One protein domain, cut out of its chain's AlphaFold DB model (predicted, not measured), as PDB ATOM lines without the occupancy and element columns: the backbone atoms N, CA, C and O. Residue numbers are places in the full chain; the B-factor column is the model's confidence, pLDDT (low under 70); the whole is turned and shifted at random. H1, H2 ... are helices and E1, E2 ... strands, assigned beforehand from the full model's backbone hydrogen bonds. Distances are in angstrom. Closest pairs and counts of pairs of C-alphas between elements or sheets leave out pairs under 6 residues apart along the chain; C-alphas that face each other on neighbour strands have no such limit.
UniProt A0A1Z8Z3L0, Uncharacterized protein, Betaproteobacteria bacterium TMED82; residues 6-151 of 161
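This is residues 6 to 151 of the 161 residues of an uncharacterized protein of Betaproteobacteria bacterium TMED82 (UniProt A0A1Z8Z3L0). A large, twisted sheet of six strands, E2 E3 E4 E5 E8 E7, has one face covered partly by a smaller sheet, E1 E10 E9 E6, whose strands cross its own, and partly by two helices, H1 and H2, side by side; its other face is bare. The two sheets make a sandwich, only partly face to face. The printed part has 146 residues with ten named strands and two named helices, in the order E1 to E8, H1, E9, E10, H2; the class is mixed. The larger sheet is antiparallel throughout, the smaller mixed. The whole is compact and rounded, with a radius of gyration of the C-alphas of 14.5 A and spans of 42 by 31 by 27 A.

In the larger sheet, E2 is residues 13 to 19, E3 residues 26 to 35 at 28.3 A, E4 residues 38 to 47 at 29.0 A, E5 residues 53 to 60 at 23.1 A, E8 residues 92 to 98 at 20.4 A and E7 residues 85 to 89. C-alpha 38, where E4 begins, is at (203.176, 193.881, 218.667). In the smaller sheet, E1 is residues 6 to 8, beginning with C-alpha 6 at (205.169, 188.796, 203.356), E10 residues 127 to 132, E9 residues 117 to 123 at 18.7 A and E6 residues 67 to 73. H1 is residues 104 to 115 at 15.1 A; H2 is residues 138 to 149 at 15.3 A, ending with C-alpha 149 at (234.246, 195.204, 223.822).

E2 E3 E4 E5 form a meander, each strand the antiparallel neighbour of the one before; N 30 and O 43 of E3 and E4 are 2.9 A apart, within hydrogen-bond range. E5 and E8 are antiparallel, with N 57 and O 95 at 2.8 A. The sandwich, two sheets face to face, has its facing parts 10.5 A centre to centre and its strands at 68 degrees. E9 and E10 form a hairpin, with N 121 and O 128 at 2.9 A; E1 is parallel to E10, with N 8 and O 129 at 3.1 A. H1 and H2 lie on the same face of the larger sheet, two layers, at heights over the sheet of 9.8 A and 8.8 A. They touch at Gly 106 and Ala 148, their closest C-alphas, 5.2 A apart, at a shallow tilt of 9 degrees, opposite ways. O i to N i+4 pairs are within hydrogen-bond range in 7 of 8 for H1 and 6 of 8 for H2.

The C-alphas of Ile 22 and Ser 125, the two farthest apart, are 45.8 A apart. The printed part has no cut, and the link E6 to E7, 11 residues, is long. The mean pLDDT of the printed part is 85.1; residues 6 to 8 and 141 to 151 are under 70.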
ATOM      1  N   ILE A   6     205.683 187.450 203.087       66.00
ATOM      2  CA  ILE A   6     205.169 188.796 203.356       66.00
ATOM      3  C   ILE A   6     206.274 189.573 204.069       66.00
ATOM      4  O   ILE A   6     206.698 189.194 205.165       66.00
ATOM      5  N   VAL A   7     206.747 190.642 203.428       68.81
ATOM      6  CA  VAL A   7     207.680 191.600 204.029       68.81
ATOM      7  C   VAL A   7     206.860 192.746 204.601       68.81
ATOM      8  O   VAL A   7     206.292 193.543 203.855       68.81
ATOM      9  N   SER A   8     206.785 192.821 205.926       67.81
ATOM     10  CA  SER A   8     206.043 193.883 206.604       67.81
ATOM     11  C   SER A   8     206.984 195.019 206.987       67.81
ATOM     12  O   SER A   8     207.936 194.826 207.746       67.81
ATOM     13  N   ALA A   9     206.699 196.219 206.480       70.38
ATOM     14  CA  ALA A   9     207.319 197.443 206.964       70.38
ATOM     15  C   ALA A   9     206.656 197.829 208.292       70.38
ATOM     16  O   ALA A   9     205.485 198.198 208.317       70.38
ATOM     17  N   ILE A  10     207.396 197.705 209.395       85.44
ATOM     18  CA  ILE A  10     206.926 198.054 210.739       85.44
ATOM     19  C   ILE A  10     207.866 199.081 211.365       85.44
ATOM     20  O   ILE A  10     209.067 199.092 211.095       85.44
ATOM     21  N   SER A  11     207.311 199.958 212.202       89.50
ATOM     22  CA  SER A  11     208.110 200.930 212.947       89.50
ATOM     23  C   SER A  11     208.711 200.265 214.180       89.50
ATOM     24  O   SER A  11     207.979 199.806 215.060       89.50
ATOM     25  N   TRP A  12     210.038 200.267 214.260       94.00
ATOM     26  CA  TRP A  12     210.783 199.720 215.386       94.00
ATOM     27  C   TRP A  12     211.226 200.818 216.349       94.00
ATOM     28  O   TRP A  12     211.799 201.824 215.941       94.00
ATOM     29  N   SER A  13     211.020 200.583 217.641       94.38
ATOM     30  CA  SER A  13     211.766 201.236 218.712       94.38
ATOM     31  C   SER A  13     212.912 200.320 219.113       94.38
ATOM     32  O   SER A  13     212.672 199.166 219.472       94.38
ATOM     33  N   VAL A  14     214.143 200.825 219.058       93.00
ATOM     34  CA  VAL A  14     215.346 200.065 219.410       93.00
ATOM     35  C   VAL A  14     215.982 200.694 220.632       93.00
ATOM     36  O   VAL A  14     216.235 201.894 220.648       93.00
ATOM     37  N   ILE A  15     216.211 199.892 221.664       90.62
ATOM     38  CA  ILE A  15     216.800 200.336 222.923       90.62
ATOM     39  C   ILE A  15     217.966 199.401 223.247       90.62
ATOM     40  O   ILE A  15     217.758 198.187 223.357       90.62
ATOM     41  N   PRO A  16     219.192 199.921 223.398       87.50
ATOM     42  CA  PRO A  16     220.274 199.135 223.953       87.50
ATOM     43  C   PRO A  16     220.078 198.989 225.461       87.50
ATOM     44  O   PRO A  16     219.528 199.873 226.119       87.50
ATOM     45  N   PHE A  17     220.579 197.911 226.045       84.69
ATOM     46  CA  PHE A  17     220.557 197.773 227.495       84.69
ATOM     47  C   PHE A  17     221.808 197.076 228.010       84.69
ATOM     48  O   PHE A  17     222.423 196.261 227.327       84.69
ATOM     49  N   VAL A  18     222.160 197.409 229.248       82.69
ATOM     50  CA  VAL A  18     223.213 196.767 230.028       82.69
ATOM     51  C   VAL A  18     222.671 196.615 231.444       82.69
ATOM     52  O   VAL A  18     222.217 197.586 232.048       82.69
ATOM     53  N   LYS A  19     222.696 195.396 231.972       82.75
ATOM     54  CA  LYS A  19     222.287 195.064 233.331       82.75
ATOM     55  C   LYS A  19     223.483 194.483 234.078       82.75
ATOM     56  O   LYS A  19     223.901 193.360 233.803       82.75
ATOM     57  N   ILE A  20     223.989 195.253 235.038       78.44
ATOM     58  CA  ILE A  20     225.062 194.857 235.955       78.44
ATOM     59  C   ILE A  20     224.463 194.847 237.356       78.44
ATOM     60  O   ILE A  20     224.049 195.886 237.864       78.44
ATOM     61  N   GLU A  21     224.387 193.673 237.972       75.31
ATOM     62  CA  GLU A  21     223.832 193.507 239.313       75.31
ATOM     63  C   GLU A  21     224.671 192.490 240.089       75.31
ATOM     64  O   GLU A  21     225.045 191.438 239.564       75.31
ATOM     65  N   ILE A  22     224.996 192.811 241.347       72.06
ATOM     66  CA  ILE A  22     225.822 191.945 242.192       72.06
ATOM     67  C   ILE A  22     225.105 190.611 242.374       72.06
ATOM     68  O   ILE A  22     224.011 190.526 242.920       72.06
ATOM     69  N   GLY A  23     225.759 189.551 241.917       70.69
ATOM     70  CA  GLY A  23     225.241 188.200 242.026       70.69
ATOM     71  C   GLY A  23     224.344 187.747 240.869       70.69
ATOM     72  O   GLY A  23     223.940 186.583 240.852       70.69
ATOM     73  N   VAL A  24     224.109 188.574 239.858       75.81
ATOM     74  CA  VAL A  24     223.403 188.181 238.628       75.81
ATOM     75  C   VAL A  24     224.415 188.136 237.475       75.81
ATOM     76  O   VAL A  24     225.395 188.884 237.507       75.81
ATOM     77  N   PRO A  25     224.259 187.246 236.473       75.94
ATOM     78  CA  PRO A  25     225.040 187.338 235.243       75.94
ATOM     79  C   PRO A  25     224.938 188.742 234.654       75.94
ATOM     80  O   PRO A  25     223.852 189.326 234.641       75.94
ATOM     81  N   THR A  26     226.052 189.279 234.158       82.00
ATOM     82  CA  THR A  26     225.964 190.550 233.437       82.00
ATOM     83  C   THR A  26     225.283 190.285 232.107       82.00
ATOM     84  O   THR A  26     225.652 189.341 231.407       82.00
ATOM     85  N   VAL A  27     224.282 191.096 231.778       86.12
ATOM     86  CA  VAL A  27     223.516 190.963 230.537       86.12
ATOM     87  C   VAL A  27     223.603 192.261 229.779       86.12
ATOM     88  O   VAL A  27     223.510 193.334 230.369       86.12
ATOM     89  N   CYS A  28     223.740 192.186 228.471       85.62
ATOM     90  CA  CYS A  28     223.596 193.358 227.637       85.62
ATOM     91  C   CYS A  28     223.057 192.969 226.263       85.62
ATOM     92  O   CYS A  28     223.113 191.799 225.883       85.62
ATOM     93  N   GLY A  29     222.528 193.928 225.511       88.88
ATOM     94  CA  GLY A  29     222.012 193.617 224.190       88.88
ATOM     95  C   GLY A  29     221.197 194.718 223.541       88.88
ATOM     96  O   GLY A  29     221.255 195.885 223.933       88.88
ATOM     97  N   LEU A  30     220.424 194.309 222.538       90.69
ATOM     98  CA  LEU A  30     219.501 195.157 221.794       90.69
ATOM     99  C   LEU A  30     218.076 194.653 221.994       90.69
ATOM    100  O   LEU A  30     217.793 193.466 221.826       90.69
ATOM    101  N   HIS A  31     217.179 195.575 222.327       94.25
ATOM    102  CA  HIS A  31     215.752 195.327 222.416       94.25
ATOM    103  C   HIS A  31     215.026 196.113 221.325       94.25
ATOM    104  O   HIS A  31     214.986 197.341 221.344       94.25
ATOM    105  N   TYR A  32     214.445 195.385 220.383       95.50
ATOM    106  CA  TYR A  32     213.585 195.886 219.326       95.50
ATOM    107  C   TYR A  32     212.129 195.671 219.734       95.50
ATOM    108  O   TYR A  32     211.759 194.580 220.162       95.50
ATOM    109  N   SER A  33     211.291 196.689 219.572       96.81
ATOM    110  CA  SER A  33     209.853 196.580 219.820       96.81
ATOM    111  C   SER A  33     209.041 197.290 218.743       96.81
ATOM    112  O   SER A  33     209.428 198.359 218.270       96.81
ATOM    113  N   SER A  34     207.909 196.710 218.363       95.88
ATOM    114  CA  SER A  34     206.903 197.328 217.496       95.88
ATOM    115  C   SER A  34     205.546 197.346 218.191       95.88
ATOM    116  O   SER A  34     205.275 196.528 219.070       95.88
ATOM    117  N   LYS A  35     204.686 198.301 217.819       91.19
ATOM    118  CA  LYS A  35     203.337 198.435 218.400       91.19
ATOM    119  C   LYS A  35     202.259 197.722 217.589       91.19
ATOM    120  O   LYS A  35     201.311 197.222 218.181       91.19
ATOM    121  N   ASP A  36     202.410 197.676 216.268       87.12
ATOM    122  CA  ASP A  36     201.433 197.068 215.369       87.12
ATOM    123  C   ASP A  36     202.124 196.417 214.149       87.12
ATOM    124  O   ASP A  36     202.708 197.133 213.331       87.12
ATOM    125  N   PRO A  37     202.132 195.073 214.043       89.56
ATOM    126  CA  PRO A  37     201.794 194.132 215.111       89.56
ATOM    127  C   PRO A  37     202.743 194.292 216.305       89.56
ATOM    128  O   PRO A  37     203.883 194.741 216.152       89.56
ATOM    129  N   TYR A  38     202.298 193.906 217.501       93.81
ATOM    130  CA  TYR A  38     203.176 193.881 218.667       93.81
ATOM    131  C   TYR A  38     204.202 192.750 218.535       93.81
ATOM    132  O   TYR A  38     203.847 191.568 218.509       93.81
ATOM    133  N   ILE A  39     205.473 193.130 218.424       95.69
ATOM    134  CA  ILE A  39     206.618 192.222 218.368       95.69
ATOM    135  C   ILE A  39     207.672 192.767 219.317       95.69
ATOM    136  O   ILE A  39     208.030 193.939 219.229       95.69
ATOM    137  N   GLU A  40     208.196 191.913 220.189       97.31
ATOM    138  CA  GLU A  40     209.423 192.188 220.935       97.31
ATOM    139  C   GLU A  40     210.504 191.223 220.475       97.31
ATOM    140  O   GLU A  40     210.307 190.012 220.472       97.31
ATOM    141  N   LEU A  41     211.654 191.764 220.102       96.62
ATOM    142  CA  LEU A  41     212.844 191.022 219.725       96.62
ATOM    143  C   LEU A  41     213.979 191.458 220.653       96.62
ATOM    144  O   LEU A  41     214.346 192.630 220.693       96.62
ATOM    145  N   LYS A  42     214.556 190.511 221.386       95.50
ATOM    146  CA  LYS A  42     215.731 190.717 222.232       95.50
ATOM    147  C   LYS A  42     216.874 189.876 221.700       95.50
ATOM    148  O   LYS A  42     216.720 188.671 221.522       95.50
ATOM    149  N   LEU A  43     218.009 190.512 221.456       93.44
ATOM    150  CA  LEU A  43     219.275 189.829 221.231       93.44
ATOM    151  C   LEU A  43     220.184 190.183 222.401       93.44
ATOM    152  O   LEU A  43     220.453 191.363 222.622       93.44
ATOM    153  N   GLU A  44     220.616 189.182 223.157       90.62
ATOM    154  CA  GLU A  44     221.267 189.381 224.451       90.62
ATOM    155  C   GLU A  44     222.561 188.571 224.539       90.62
ATOM    156  O   GLU A  44     222.633 187.438 224.069       90.62
ATOM    157  N   LYS A  45     223.578 189.142 225.178       87.44
ATOM    158  CA  LYS A  45     224.821 188.474 225.558       87.44
ATOM    159  C   LYS A  45     224.876 188.403 227.082       87.44
ATOM    160  O   LYS A  45     224.712 189.417 227.760       87.44
ATOM    161  N   PHE A  46     225.107 187.206 227.611       85.88
ATOM    162  CA  PHE A  46     225.218 186.923 229.038       85.88
ATOM    163  C   PHE A  46     226.645 186.538 229.363       85.88
ATOM    164  O   PHE A  46     227.214 185.667 228.709       85.88
ATOM    165  N   VAL A  47     227.174 187.121 230.431       80.38
ATOM    166  CA  VAL A  47     228.427 186.696 231.044       80.38
ATOM    167  C   VAL A  47     228.107 186.064 232.386       80.38
ATOM    168  O   VAL A  47     227.690 186.740 233.333       80.38
ATOM    169  N   SER A  48     228.277 184.746 232.463       75.00
ATOM    170  CA  SER A  48     228.087 183.990 233.696       75.00
ATOM    171  C   SER A  48     229.198 184.309 234.702       75.00
ATOM    172  O   SER A  48     230.292 184.754 234.348       75.00
ATOM    173  N   ARG A  49     228.959 184.025 235.990       71.06
ATOM    174  CA  ARG A  49     229.987 184.185 237.038       71.06
ATOM    175  C   ARG A  49     231.232 183.322 236.790       71.06
ATOM    176  O   ARG A  49     232.302 183.642 237.294       71.06
ATOM    177  N   LYS A  50     231.095 182.236 236.022       71.62
ATOM    178  CA  LYS A  50     232.193 181.347 235.621       71.62
ATOM    179  C   LYS A  50     232.918 181.831 234.359       71.62
ATOM    180  O   LYS A  50     233.736 181.090 233.828       71.62
ATOM    181  N   LYS A  51     232.642 183.060 233.900       70.06
ATOM    182  CA  LYS A  51     233.156 183.638 232.647       70.06
ATOM    183  C   LYS A  51     232.705 182.882 231.393       70.06
ATOM    184  O   LYS A  51     233.372 182.956 230.365       70.06
ATOM    185  N   GLU A  52     231.582 182.172 231.469       76.50
ATOM    186  CA  GLU A  52     230.948 181.587 230.285       76.50
ATOM    187  C   GLU A  52     230.156 182.677 229.570       76.50
ATOM    188  O   GLU A  52     229.479 183.480 230.222       76.50
ATOM    189  N   VAL A  53     230.228 182.694 228.242       79.31
ATOM    190  CA  VAL A  53     229.551 183.699 227.423       79.31
ATOM    191  C   VAL A  53     228.479 183.030 226.574       79.31
ATOM    192  O   VAL A  53     228.775 182.224 225.697       79.31
ATOM    193  N   LEU A  54     227.221 183.392 226.808       87.56
ATOM    194  CA  LEU A  54     226.086 182.898 226.030       87.56
ATOM    195  C   LEU A  54     225.448 184.034 225.250       87.56
ATOM    196  O   LEU A  54     225.374 185.159 225.732       87.56
ATOM    197  N   THR A  55     224.946 183.727 224.060       89.88
ATOM    198  CA  THR A  55     224.104 184.639 223.283       89.88
ATOM    199  C   THR A  55     222.701 184.060 223.192       89.88
ATOM    200  O   THR A  55     222.551 182.875 222.882       89.88
ATOM    201  N   SER A  56     221.681 184.869 223.474       93.06
ATOM    202  CA  SER A  56     220.280 184.512 223.273       93.06
ATOM    203  C   SER A  56     219.621 185.411 222.234       93.06
ATOM    204  O   SER A  56     219.932 186.592 222.102       93.06
ATOM    205  N   LEU A  57     218.666 184.827 221.528       95.50
ATOM    206  CA  LEU A  57     217.656 185.500 220.737       95.50
ATOM    207  C   LEU A  57     216.309 185.163 221.368       95.50
ATOM    208  O   LEU A  57     215.973 183.987 221.484       95.50
ATOM    209  N   SER A  58     215.522 186.161 221.743       96.56
ATOM    210  CA  SER A  58     214.140 185.962 222.162       96.56
ATOM    211  C   SER A  58     213.194 186.798 221.320       96.56
ATOM    212  O   SER A  58     213.457 187.968 221.060       96.56
ATOM    213  N   VAL A  59     212.089 186.191 220.896       97.25
ATOM    214  CA  VAL A  59     211.062 186.851 220.095       97.25
ATOM    215  C   VAL A  59     209.707 186.574 220.712       97.25
ATOM    216  O   VAL A  59     209.296 185.421 220.799       97.25
ATOM    217  N   LYS A  60     209.002 187.624 221.121       96.75
ATOM    218  CA  LYS A  60     207.601 187.565 221.524       96.75
ATOM    219  C   LYS A  60     206.749 188.142 220.407       96.75
ATOM    220  O   LYS A  60     206.964 189.278 219.989       96.75
ATOM    221  N   SER A  61     205.815 187.357 219.887       93.81
ATOM    222  CA  SER A  61     204.983 187.775 218.760       93.81
ATOM    223  C   SER A  61     203.733 186.902 218.653       93.81
ATOM    224  O   SER A  61     203.823 185.695 218.890       93.81
ATOM    225  N   PRO A  62     202.590 187.449 218.189       90.62
ATOM    226  CA  PRO A  62     201.400 186.646 217.894       90.62
ATOM    227  C   PRO A  62     201.650 185.551 216.846       90.62
ATOM    228  O   PRO A  62     200.863 184.616 216.729       90.62
ATOM    229  N   TYR A  63     202.733 185.649 216.075       90.19
ATOM    230  CA  TYR A  63     203.043 184.704 215.009       90.19
ATOM    231  C   TYR A  63     203.881 183.508 215.475       90.19
ATOM    232  O   TYR A  63     203.897 182.496 214.784       90.19
ATOM    233  N   VAL A  64     204.535 183.581 216.642       89.44
ATOM    234  CA  VAL A  64     205.494 182.560 217.116       89.44
ATOM    235  C   VAL A  64     204.869 181.168 217.237       89.44
ATOM    236  O   VAL A  64     205.498 180.184 216.856       89.44
ATOM    237  N   LEU A  65     203.621 181.068 217.702       84.00
ATOM    238  CA  LEU A  65     202.941 179.781 217.909       84.00
ATOM    239  C   LEU A  65     202.802 178.940 216.629       84.00
ATOM    240  O   LEU A  65     202.710 177.720 216.712       84.00
ATOM    241  N   ASN A  66     202.825 179.583 215.459       83.06
ATOM    242  CA  ASN A  66     202.670 178.927 214.161       83.06
ATOM    243  C   ASN A  66     203.988 178.865 213.371       83.06
ATOM    244  O   ASN A  66     203.969 178.664 212.155       83.06
ATOM    245  N   THR A  67     205.129 179.048 214.046       84.31
ATOM    246  CA  THR A  67     206.461 179.025 213.423       84.31
ATOM    247  C   THR A  67     207.199 177.718 213.669       84.31
ATOM    248  O   THR A  67     207.158 177.150 214.756       84.31
ATOM    249  N   LYS A  68     207.892 177.245 212.632       86.75
ATOM    250  CA  LYS A  68     208.856 176.144 212.685       86.75
ATOM    251  C   LYS A  68     210.225 176.639 213.137       86.75
ATOM    252  O   LYS A  68     210.915 175.941 213.872       86.75
ATOM    253  N   SER A  69     210.632 177.813 212.660       89.50
ATOM    254  CA  SER A  69     211.914 178.413 213.002       89.50
ATOM    255  C   SER A  69     211.781 179.927 213.132       89.50
ATOM    256  O   SER A  69     210.963 180.563 212.461       89.50
ATOM    257  N   VAL A  70     212.583 180.505 214.022       94.69
ATOM    258  CA  VAL A  70     212.695 181.954 214.194       94.69
ATOM    259  C   VAL A  70     214.172 182.304 214.240       94.69
ATOM    260  O   VAL A  70     214.934 181.729 215.019       94.69
ATOM    261  N   TYR A  71     214.596 183.225 213.383       96.12
ATOM    262  CA  TYR A  71     215.997 183.614 213.293       96.12
ATOM    263  C   TYR A  71     216.169 185.034 212.763       96.12
ATOM    264  O   TYR A  71     215.282 185.603 212.128       96.12
ATOM    265  N   LEU A  72     217.341 185.601 213.035       96.44
ATOM    266  CA  LEU A  72     217.802 186.827 212.410       96.44
ATOM    267  C   LEU A  72     218.679 186.475 211.219       96.44
ATOM    268  O   LEU A  72     219.541 185.599 211.314       96.44
ATOM    269  N   LYS A  73     218.477 187.191 210.121       96.38
ATOM    270  CA  LYS A  73     219.354 187.191 208.959       96.38
ATOM    271  C   LYS A  73     219.914 188.592 208.778       96.38
ATOM    272  O   LYS A  73     219.166 189.554 208.653       96.38
ATOM    273  N   THR A  74     221.228 188.706 208.762       94.19
ATOM    274  CA  THR A  74     221.938 189.945 208.439       94.19
ATOM    275  C   THR A  74     222.635 189.783 207.088       94.19
ATOM    276  O   THR A  74     222.342 188.852 206.330       94.19
ATOM    277  N   ARG A  75     223.552 190.695 206.748       90.75
ATOM    278  CA  ARG A  75     224.310 190.615 205.497       90.75
ATOM    279  C   ARG A  75     225.170 189.352 205.432       90.75
ATOM    280  O   ARG A  75     225.226 188.748 204.364       90.75
ATOM    281  N   ASN A  76     225.831 188.974 206.530       89.25
ATOM    282  CA  ASN A  76     226.760 187.841 206.534       89.25
ATOM    283  C   ASN A  76     226.393 186.729 207.530       89.25
ATOM    284  O   ASN A  76     227.055 185.694 207.527       89.25
ATOM    285  N   LEU A  77     225.359 186.899 208.362       92.06
ATOM    286  CA  LEU A  77     225.011 185.933 209.408       92.06
ATOM    287  C   LEU A  77     223.551 185.481 209.343       92.06
ATOM    288  O   LEU A  77     222.652 186.224 208.948       92.06
ATOM    289  N   GLN A  78     223.319 184.250 209.802       95.25
ATOM    290  CA  GLN A  78     221.991 183.720 210.108       95.25
ATOM    291  C   GLN A  78     222.020 183.014 211.463       95.25
ATOM    292  O   GLN A  78     222.798 182.081 211.663       95.25
ATOM    293  N   THR A  79     221.187 183.450 212.409       94.50
ATOM    294  CA  THR A  79     221.305 182.992 213.802       94.50
ATOM    295  C   THR A  79     220.901 181.541 214.020       94.50
ATOM    296  O   THR A  79     221.367 180.929 214.972       94.50
ATOM    297  N   ASN A  80     220.085 180.949 213.148       92.94
ATOM    298  CA  ASN A  80     219.766 179.517 213.200       92.94
ATOM    299  C   ASN A  80     220.995 178.613 212.981       92.94
ATOM    300  O   ASN A  80     220.959 177.457 213.392       92.94
ATOM    301  N   ASN A  81     222.089 179.127 212.411       92.75
ATOM    302  CA  ASN A  81     223.322 178.356 212.229       92.75
ATOM    303  C   ASN A  81     224.121 178.191 213.535       92.75
ATOM    304  O   ASN A  81     224.965 177.303 213.630       92.75
ATOM    305  N   PHE A  82     223.878 179.038 214.543       89.56
ATOM    306  CA  PHE A  82     224.702 179.077 215.758       89.56
ATOM    307  C   PHE A  82     223.926 179.218 217.078       89.56
ATOM    308  O   PHE A  82     224.475 178.902 218.134       89.56
ATOM    309  N   LEU A  83     222.647 179.606 217.047       90.56
ATOM    310  CA  LEU A  83     221.720 179.563 218.185       90.56
ATOM    311  C   LEU A  83     220.886 178.275 218.120       90.56
ATOM    312  O   LEU A  83     219.743 178.246 217.657       90.56
ATOM    313  N   VAL A  84     221.509 177.180 218.549       86.81
ATOM    314  CA  VAL A  84     221.020 175.812 218.312       86.81
ATOM    315  C   VAL A  84     220.059 175.292 219.382       86.81
ATOM    316  O   VAL A  84     219.273 174.389 219.106       86.81
ATOM    317  N   LYS A  85     220.091 175.835 220.606       87.12
ATOM    318  CA  LYS A  85     219.153 175.438 221.667       87.12
ATOM    319  C   LYS A  85     217.905 176.293 221.561       87.12
ATOM    320  O   LYS A  85     217.982 177.474 221.868       87.12
ATOM    321  N   GLN A  86     216.790 175.705 221.144       89.81
ATOM    322  CA  GLN A  86     215.559 176.437 220.851       89.81
ATOM    323  C   GLN A  86     214.405 175.936 221.714       89.81
ATOM    324  O   GLN A  86     214.274 174.737 221.963       89.81
ATOM    325  N   SER A  87     213.562 176.854 222.165       89.56
ATOM    326  CA  SER A  87     212.313 176.542 222.843       89.56
ATOM    327  C   SER A  87     211.256 177.592 222.524       89.56
ATOM    328  O   SER A  87     211.558 178.763 222.297       89.56
ATOM    329  N   THR A  88     210.000 177.158 222.536       87.88
ATOM    330  CA  THR A  88     208.842 178.041 222.418       87.88
ATOM    331  C   THR A  88     207.964 177.834 223.640       87.88
ATOM    332  O   THR A  88     207.563 176.710 223.940       87.88
ATOM    333  N   ILE A  89     207.680 178.913 224.364       85.38
ATOM    334  CA  ILE A  89     206.809 178.918 225.536       85.38
ATOM    335  C   ILE A  89     205.751 179.991 225.303       85.38
ATOM    336  O   ILE A  89     206.062 181.178 225.281       85.38
ATOM    337  N   LYS A  90     204.489 179.573 225.147       86.88
ATOM    338  CA  LYS A  90     203.380 180.464 224.765       86.88
ATOM    339  C   LYS A  90     203.724 181.234 223.478       86.88
ATOM    340  O   LYS A  90     204.072 180.623 222.476       86.88
ATOM    341  N   ASP A  91     203.633 182.555 223.503       88.38
ATOM    342  CA  ASP A  91     203.905 183.475 222.402       88.38
ATOM    343  C   ASP A  91     205.381 183.899 222.308       88.38
ATOM    344  O   ASP A  91     205.704 184.829 221.569       88.38
ATOM    345  N   GLN A  92     206.276 183.234 223.048       93.69
ATOM    346  CA  GLN A  92     207.692 183.570 223.121       93.69
ATOM    347  C   GLN A  92     208.578 182.434 222.600       93.69
ATOM    348  O   GLN A  92     208.567 181.319 223.120       93.69
ATOM    349  N   PHE A  93     209.390 182.751 221.599       95.25
ATOM    350  CA  PHE A  93     210.488 181.930 221.110       95.25
ATOM    351  C   PHE A  93     211.787 182.348 221.797       95.25
ATOM    352  O   PHE A  93     212.019 183.538 222.043       95.25
ATOM    353  N   ILE A  94     212.643 181.376 222.095       95.31
ATOM    354  CA  ILE A  94     213.977 181.582 222.651       95.31
ATOM    355  C   ILE A  94     214.950 180.655 221.922       95.31
ATOM    356  O   ILE A  94     214.717 179.453 221.842       95.31
ATOM    357  N   ALA A  95     216.062 181.201 221.437       95.06
ATOM    358  CA  ALA A  95     217.203 180.451 220.929       95.06
ATOM    359  C   ALA A  95     218.483 180.868 221.655       95.06
ATOM    360  O   ALA A  95     218.692 182.051 221.909       95.06
ATOM    361  N   ILE A  96     219.344 179.909 221.992       93.44
ATOM    362  CA  ILE A  96     220.581 180.134 222.749       93.44
ATOM    363  C   ILE A  96     221.748 179.434 222.050       93.44
ATOM    364  O   ILE A  96     221.626 178.295 221.587       93.44
ATOM    365  N   GLY A  97     222.895 180.108 222.012       90.88
ATOM    366  CA  GLY A  97     224.161 179.573 221.527       90.88
ATOM    367  C   GLY A  97     225.323 179.961 222.434       90.88
ATOM    368  O   GLY A  97     225.357 181.058 222.992       90.88
ATOM    369  N   ASP A  98     226.281 179.045 222.567       88.56
ATOM    370  CA  ASP A  98     227.605 179.355 223.098       88.56
ATOM    371  C   ASP A  98     228.461 179.897 221.951       88.56
ATOM    372  O   ASP A  98     228.838 179.164 221.025       88.56
ATOM    373  N   LEU A  99     228.687 181.210 221.996       83.06
ATOM    374  CA  LEU A  99     229.490 181.946 221.022       83.06
ATOM    375  C   LEU A  99     230.796 182.449 221.647       83.06
ATOM    376  O   LEU A  99     231.462 183.292 221.059       83.06
ATOM    377  N   GLN A 100     231.183 181.931 222.819       78.38
ATOM    378  CA  GLN A 100     232.363 182.400 223.538       78.38
ATOM    379  C   GLN A 100     233.646 182.265 222.727       78.38
ATOM    380  O   GLN A 100     234.574 183.003 222.965       78.38
ATOM    381  N   ASN A 101     233.759 181.335 221.785       76.19
ATOM    382  CA  ASN A 101     234.974 181.195 220.975       76.19
ATOM    383  C   ASN A 101     234.676 181.353 219.482       76.19
ATOM    384  O   ASN A 101     235.324 180.726 218.646       76.19
ATOM    385  N   LYS A 102     233.663 182.161 219.154       79.12
ATOM    386  CA  LYS A 102     233.085 182.267 217.814       79.12
ATOM    387  C   LYS A 102     232.949 183.725 217.386       79.12
ATOM    388  O   LYS A 102     232.471 184.549 218.157       79.12
ATOM    389  N   GLU A 103     233.332 184.030 216.149       78.06
ATOM    390  CA  GLU A 103     233.302 185.399 215.606       78.06
ATOM    391  C   GLU A 103     231.872 185.950 215.507       78.06
ATOM    392  O   GLU A 103     231.641 187.152 215.632       78.06
ATOM    393  N   GLU A 104     230.890 185.060 215.351       85.06
ATOM    394  CA  GLU A 104     229.471 185.383 215.261       85.06
ATOM    395  C   GLU A 104     228.954 186.132 216.498       85.06
ATOM    396  O   GLU A 104     228.031 186.933 216.368       85.06
ATOM    397  N   GLY A 105     229.554 185.912 217.678       77.69
ATOM    398  CA  GLY A 105     229.130 186.526 218.940       77.69
ATOM    399  C   GLY A 105     229.268 188.048 218.952       77.69
ATOM    400  O   GLY A 105     228.328 188.746 219.329       77.69
ATOM    401  N   GLY A 106     230.411 188.573 218.508       73.44
ATOM    402  CA  GLY A 106     230.617 190.012 218.338       73.44
ATOM    403  C   GLY A 106     230.024 190.555 217.034       73.44
ATOM    404  O   GLY A 106     229.489 191.668 217.007       73.44
ATOM    405  N   LEU A 107     230.080 189.771 215.954       83.50
ATOM    406  CA  LEU A 107     229.702 190.228 214.617       83.50
ATOM    407  C   LEU A 107     228.188 190.437 214.458       83.50
ATOM    408  O   LEU A 107     227.775 191.370 213.773       83.50
ATOM    409  N   ILE A 108     227.344 189.636 215.121       87.19
ATOM    410  CA  ILE A 108     225.884 189.758 214.974       87.19
ATOM    411  C   ILE A 108     225.353 191.119 215.437       87.19
ATOM    412  O   ILE A 108     224.540 191.737 214.752       87.19
ATOM    413  N   PHE A 109     225.847 191.632 216.565       86.00
ATOM    414  CA  PHE A 109     225.430 192.935 217.076       86.00
ATOM    415  C   PHE A 109     225.967 194.085 216.217       86.00
ATOM    416  O   PHE A 109     225.247 195.056 215.986       86.00
ATOM    417  N   TYR A 110     227.198 193.957 215.710       84.00
ATOM    418  CA  TYR A 110     227.784 194.914 214.769       84.00
ATOM    419  C   TYR A 110     226.939 195.042 213.501       84.00
ATOM    420  O   TYR A 110     226.593 196.148 213.083       84.00
ATOM    421  N   GLU A 111     226.581 193.906 212.897       88.44
ATOM    422  CA  GLU A 111     225.816 193.899 211.657       88.44
ATOM    423  C   GLU A 111     224.420 194.473 211.842       88.44
ATOM    424  O   GLU A 111     224.004 195.307 211.041       88.44
ATOM    425  N   LEU A 112     223.734 194.103 212.924       90.62
ATOM    426  CA  LEU A 112     222.425 194.663 213.246       90.62
ATOM    427  C   LEU A 112     222.482 196.169 213.503       90.62
ATOM    428  O   LEU A 112     221.584 196.891 213.079       90.62
ATOM    429  N   ALA A 113     223.533 196.658 214.165       87.50
ATOM    430  CA  ALA A 113     223.675 198.079 214.449       87.50
ATOM    431  C   ALA A 113     223.920 198.915 213.185       87.50
ATOM    432  O   ALA A 113     223.364 200.003 213.054       87.50
ATOM    433  N   LEU A 114     224.736 198.428 212.246       87.06
ATOM    434  CA  LEU A 114     225.118 199.208 211.064       87.06
ATOM    435  C   LEU A 114     224.246 198.949 209.839       87.06
ATOM    436  O   LEU A 114     223.900 199.888 209.121       87.06
ATOM    437  N   PHE A 115     223.914 197.688 209.586       91.00
ATOM    438  CA  PHE A 115     223.254 197.237 208.361       91.00
ATOM    439  C   PHE A 115     221.820 196.764 208.599       91.00
ATOM    440  O   PHE A 115     221.123 196.453 207.635       91.00
ATOM    441  N   GLY A 116     221.379 196.710 209.858       92.00
ATOM    442  CA  GLY A 116     220.095 196.131 210.215       92.00
ATOM    443  C   GLY A 116     220.068 194.636 209.913       92.00
ATOM    444  O   GLY A 116     221.054 193.915 210.080       92.00
ATOM    445  N   GLY A 117     218.915 194.156 209.469       94.81
ATOM    446  CA  GLY A 117     218.712 192.753 209.144       94.81
ATOM    447  C   GLY A 117     217.240 192.430 208.971       94.81
ATOM    448  O   GLY A 117     216.399 193.311 208.801       94.81
ATOM    449  N   GLU A 118     216.929 191.150 209.034       96.38
ATOM    450  CA  GLU A 118     215.589 190.612 208.885       96.38
ATOM    451  C   GLU A 118     215.313 189.668 210.048       96.38
ATOM    452  O   GLU A 118     216.060 188.718 210.280       96.38
ATOM    453  N   LEU A 119     214.228 189.923 210.773       96.38
ATOM    454  CA  LEU A 119     213.627 188.934 211.653       96.38
ATOM    455  C   LEU A 119     212.719 188.046 210.807       96.38
ATOM    456  O   LEU A 119     211.726 188.521 210.251       96.38
ATOM    457  N   ILE A 120     213.060 186.764 210.722       95.38
ATOM    458  CA  ILE A 120     212.339 185.781 209.921       95.38
ATOM    459  C   ILE A 120     211.646 184.802 210.860       95.38
ATOM    460  O   ILE A 120     212.280 184.142 211.683       95.38
ATOM    461  N   LEU A 121     210.326 184.736 210.721       93.75
ATOM    462  CA  LEU A 121     209.442 183.777 211.364       93.75
ATOM    463  C   LEU A 121     208.976 182.820 210.272       93.75
ATOM    464  O   LEU A 121     208.052 183.119 209.510       93.75
ATOM    465  N   GLU A 122     209.667 181.692 210.156       91.00
ATOM    466  CA  GLU A 122     209.366 180.669 209.164       91.00
ATOM    467  C   GLU A 122     208.217 179.805 209.686       91.00
ATOM    468  O   GLU A 122     208.387 179.003 210.606       91.00
ATOM    469  N   GLY A 123     207.025 180.012 209.136       82.50
ATOM    470  CA  GLY A 123     205.829 179.237 209.430       82.50
ATOM    471  C   GLY A 123     205.805 177.884 208.730       82.50
ATOM    472  O   GLY A 123     206.637 177.564 207.882       82.50
ATOM    473  N   LEU A 124     204.812 177.073 209.091       72.31
ATOM    474  CA  LEU A 124     204.578 175.774 208.449       72.31
ATOM    475  C   LEU A 124     204.127 175.915 206.983       72.31
ATOM    476  O   LEU A 124     204.400 175.024 206.179       72.31
ATOM    477  N   SER A 125     203.468 177.030 206.647       78.25
ATOM    478  CA  SER A 125     202.882 177.288 205.321       78.25
ATOM    479  C   SER A 125     203.200 178.681 204.753       78.25
ATOM    480  O   SER A 125     203.082 178.881 203.545       78.25
ATOM    481  N   ASP A 126     203.592 179.645 205.589       83.00
ATOM    482  CA  ASP A 126     203.954 181.016 205.209       83.00
ATOM    483  C   ASP A 126     205.208 181.480 205.962       83.00
ATOM    484  O   ASP A 126     205.507 180.985 207.040       83.00
ATOM    485  N   ALA A 127     205.954 182.438 205.411       87.94
ATOM    486  CA  ALA A 127     207.063 183.074 206.122       87.94
ATOM    487  C   ALA A 127     206.756 184.555 206.338       87.94
ATOM    488  O   ALA A 127     206.394 185.272 205.399       87.94
ATOM    489  N   LYS A 128     206.939 185.022 207.575       91.88
ATOM    490  CA  LYS A 128     206.835 186.442 207.916       91.88
ATOM    491  C   LYS A 128     208.225 187.013 208.098       91.88
ATOM    492  O   LYS A 128     209.010 186.499 208.890       91.88
ATOM    493  N   THR A 129     208.512 188.070 207.350       94.06
ATOM    494  CA  THR A 129     209.804 188.750 207.395       94.06
ATOM    495  C   THR A 129     209.597 190.187 207.837       94.06
ATOM    496  O   THR A 129     208.814 190.926 207.237       94.06
ATOM    497  N   PHE A 130     210.312 190.587 208.883       94.81
ATOM    498  CA  PHE A 130     210.283 191.943 209.410       94.81
ATOM    499  C   PHE A 130     211.658 192.571 209.242       94.81
ATOM    500  O   PHE A 130     212.636 192.125 209.842       94.81
ATOM    501  N   LYS A 131     211.728 193.619 208.420       95.44
ATOM    502  CA  LYS A 131     212.970 194.357 208.206       95.44
ATOM    503  C   LYS A 131     213.306 195.156 209.462       95.44
ATOM    504  O   LYS A 131     212.478 195.933 209.931       95.44
ATOM    505  N   LEU A 132     214.506 194.960 209.991       94.62
ATOM    506  CA  LEU A 132     215.056 195.713 211.111       94.62
ATOM    507  C   LEU A 132     215.698 197.011 210.600       94.62
ATOM    508  O   LEU A 132     216.223 197.024 209.481       94.62
ATOM    509  N   PRO A 133     215.657 198.101 211.387       92.69
ATOM    510  CA  PRO A 133     216.281 199.360 211.002       92.69
ATOM    511  C   PRO A 133     217.791 199.186 210.834       92.69
ATOM    512  O   PRO A 133     218.436 198.499 211.626       92.69
ATOM    513  N   ASP A 134     218.333 199.824 209.801       90.69
ATOM    514  CA  ASP A 134     219.770 199.971 209.601       90.69
ATOM    515  C   ASP A 134     220.277 201.270 210.246       90.69
ATOM    516  O   ASP A 134     219.487 202.118 210.668       90.69
ATOM    517  N   ARG A 135     221.607 201.407 210.356       89.31
ATOM    518  CA  ARG A 135     222.287 202.620 210.845       89.31
ATOM    519  C   ARG A 135     221.705 203.147 212.157       89.31
ATOM    520  O   ARG A 135     221.311 204.312 212.253       89.31
ATOM    521  N   LEU A 136     221.664 202.281 213.170       88.31
ATOM    522  CA  LEU A 136     221.213 202.674 214.496       88.31
ATOM    523  C   LEU A 136     222.012 203.896 214.992       88.31
ATOM    524  O   LEU A 136     223.219 203.982 214.740       88.31
ATOM    525  N   PRO A 137     221.356 204.831 215.701       86.25
ATOM    526  CA  PRO A 137     222.003 205.975 216.328       86.25
ATOM    527  C   PRO A 137     223.277 205.606 217.099       86.25
ATOM    528  O   PRO A 137     223.382 204.522 217.677       86.25
ATOM    529  N   ARG A 138     224.263 206.514 217.107       78.38
ATOM    530  CA  ARG A 138     225.604 206.249 217.659       78.38
ATOM    531  C   ARG A 138     225.565 205.840 219.132       78.38
ATOM    532  O   ARG A 138     226.343 204.989 219.547       78.38
ATOM    533  N   ASP A 139     224.679 206.441 219.909       77.31
ATOM    534  CA  ASP A 139     224.383 206.090 221.298       77.31
ATOM    535  C   ASP A 139     223.920 204.631 221.426       77.31
ATOM    536  O   ASP A 139     224.444 203.896 222.262       77.31
ATOM    537  N   ILE A 140     223.069 204.157 220.514       77.00
ATOM    538  CA  ILE A 140     222.626 202.758 220.451       77.00
ATOM    539  C   ILE A 140     223.746 201.820 219.993       77.00
ATOM    540  O   ILE A 140     224.014 200.806 220.641       77.00
ATOM    541  N   SER A 141     224.455 202.166 218.916       69.50
ATOM    542  CA  SER A 141     225.558 201.345 218.405       69.50
ATOM    543  C   SER A 141     226.758 201.311 219.363       69.50
ATOM    544  O   SER A 141     227.509 200.344 219.383       69.50
ATOM    545  N   SER A 142     226.957 202.349 220.179       66.69
ATOM    546  CA  SER A 142     228.042 202.400 221.168       66.69
ATOM    547  C   SER A 142     227.791 201.481 222.361       66.69
ATOM    548  O   SER A 142     228.726 200.886 222.885       66.69
ATOM    549  N   ALA A 143     226.533 201.260 222.742       60.88
ATOM    550  CA  ALA A 143     226.202 200.280 223.767       60.88
ATOM    551  C   ALA A 143     226.492 198.833 223.315       60.88
ATOM    552  O   ALA A 143     226.874 198.003 224.141       60.88
ATOM    553  N   TYR A 144     226.422 198.541 222.006       64.44
ATOM    554  CA  TYR A 144     226.971 197.298 221.445       64.44
ATOM    555  C   TYR A 144     228.484 197.184 221.694       64.44
ATOM    556  O   TYR A 144     228.945 196.096 222.027       64.44
ATOM    557  N   LEU A 145     229.257 198.273 221.599       59.41
ATOM    558  CA  LEU A 145     230.693 198.237 221.910       59.41
ATOM    559  C   LEU A 145     230.942 197.877 223.377       59.41
ATOM    560  O   LEU A 145     231.919 197.201 223.656       59.41
ATOM    561  N   ASN A 146     230.042 198.218 224.301       60.88
ATOM    562  CA  ASN A 146     230.149 197.757 225.691       60.88
ATOM    563  C   ASN A 146     229.820 196.252 225.821       60.88
ATOM    564  O   ASN A 146     230.431 195.548 226.623       60.88
ATOM    565  N   CYS A 147     228.913 195.725 224.990       61.16
ATOM    566  CA  CYS A 147     228.617 194.287 224.906       61.16
ATOM    567  C   CYS A 147     229.714 193.441 224.254       61.16
ATOM    568  O   CYS A 147     230.009 192.323 224.689       61.16
ATOM    569  N   ALA A 148     230.275 193.944 223.162       55.28
ATOM    570  CA  ALA A 148     231.280 193.263 222.364       55.28
ATOM    571  C   ALA A 148     232.696 193.540 222.865       55.28
ATOM    572  O   ALA A 148     233.567 192.698 222.713       55.28
ATOM    573  N   GLY A 149     232.925 194.699 223.480       51.41
ATOM    574  CA  GLY A 149     234.246 195.204 223.822       51.41
ATOM    575  C   GLY A 149     234.731 194.876 225.230       51.41
ATOM    576  O   GLY A 149     235.908 194.544 225.359       51.41
ATOM    577  N   ASP A 150     233.853 194.922 226.239       45.50
ATOM    578  CA  ASP A 150     234.283 194.945 227.651       45.50
ATOM    579  C   ASP A 150     233.745 193.779 228.491       45.50
ATOM    580  O   ASP A 150     234.316 193.421 229.522       45.50
ATOM    581  N   LEU A 151     232.686 193.108 228.036       47.59
ATOM    582  CA  LEU A 151     232.077 191.982 228.744       47.59
ATOM    583  C   LEU A 151     232.702 190.632 228.373       47.59
ATOM    584  O   LEU A 151     232.002 189.663 228.122       47.59
TER     585      LEU A 151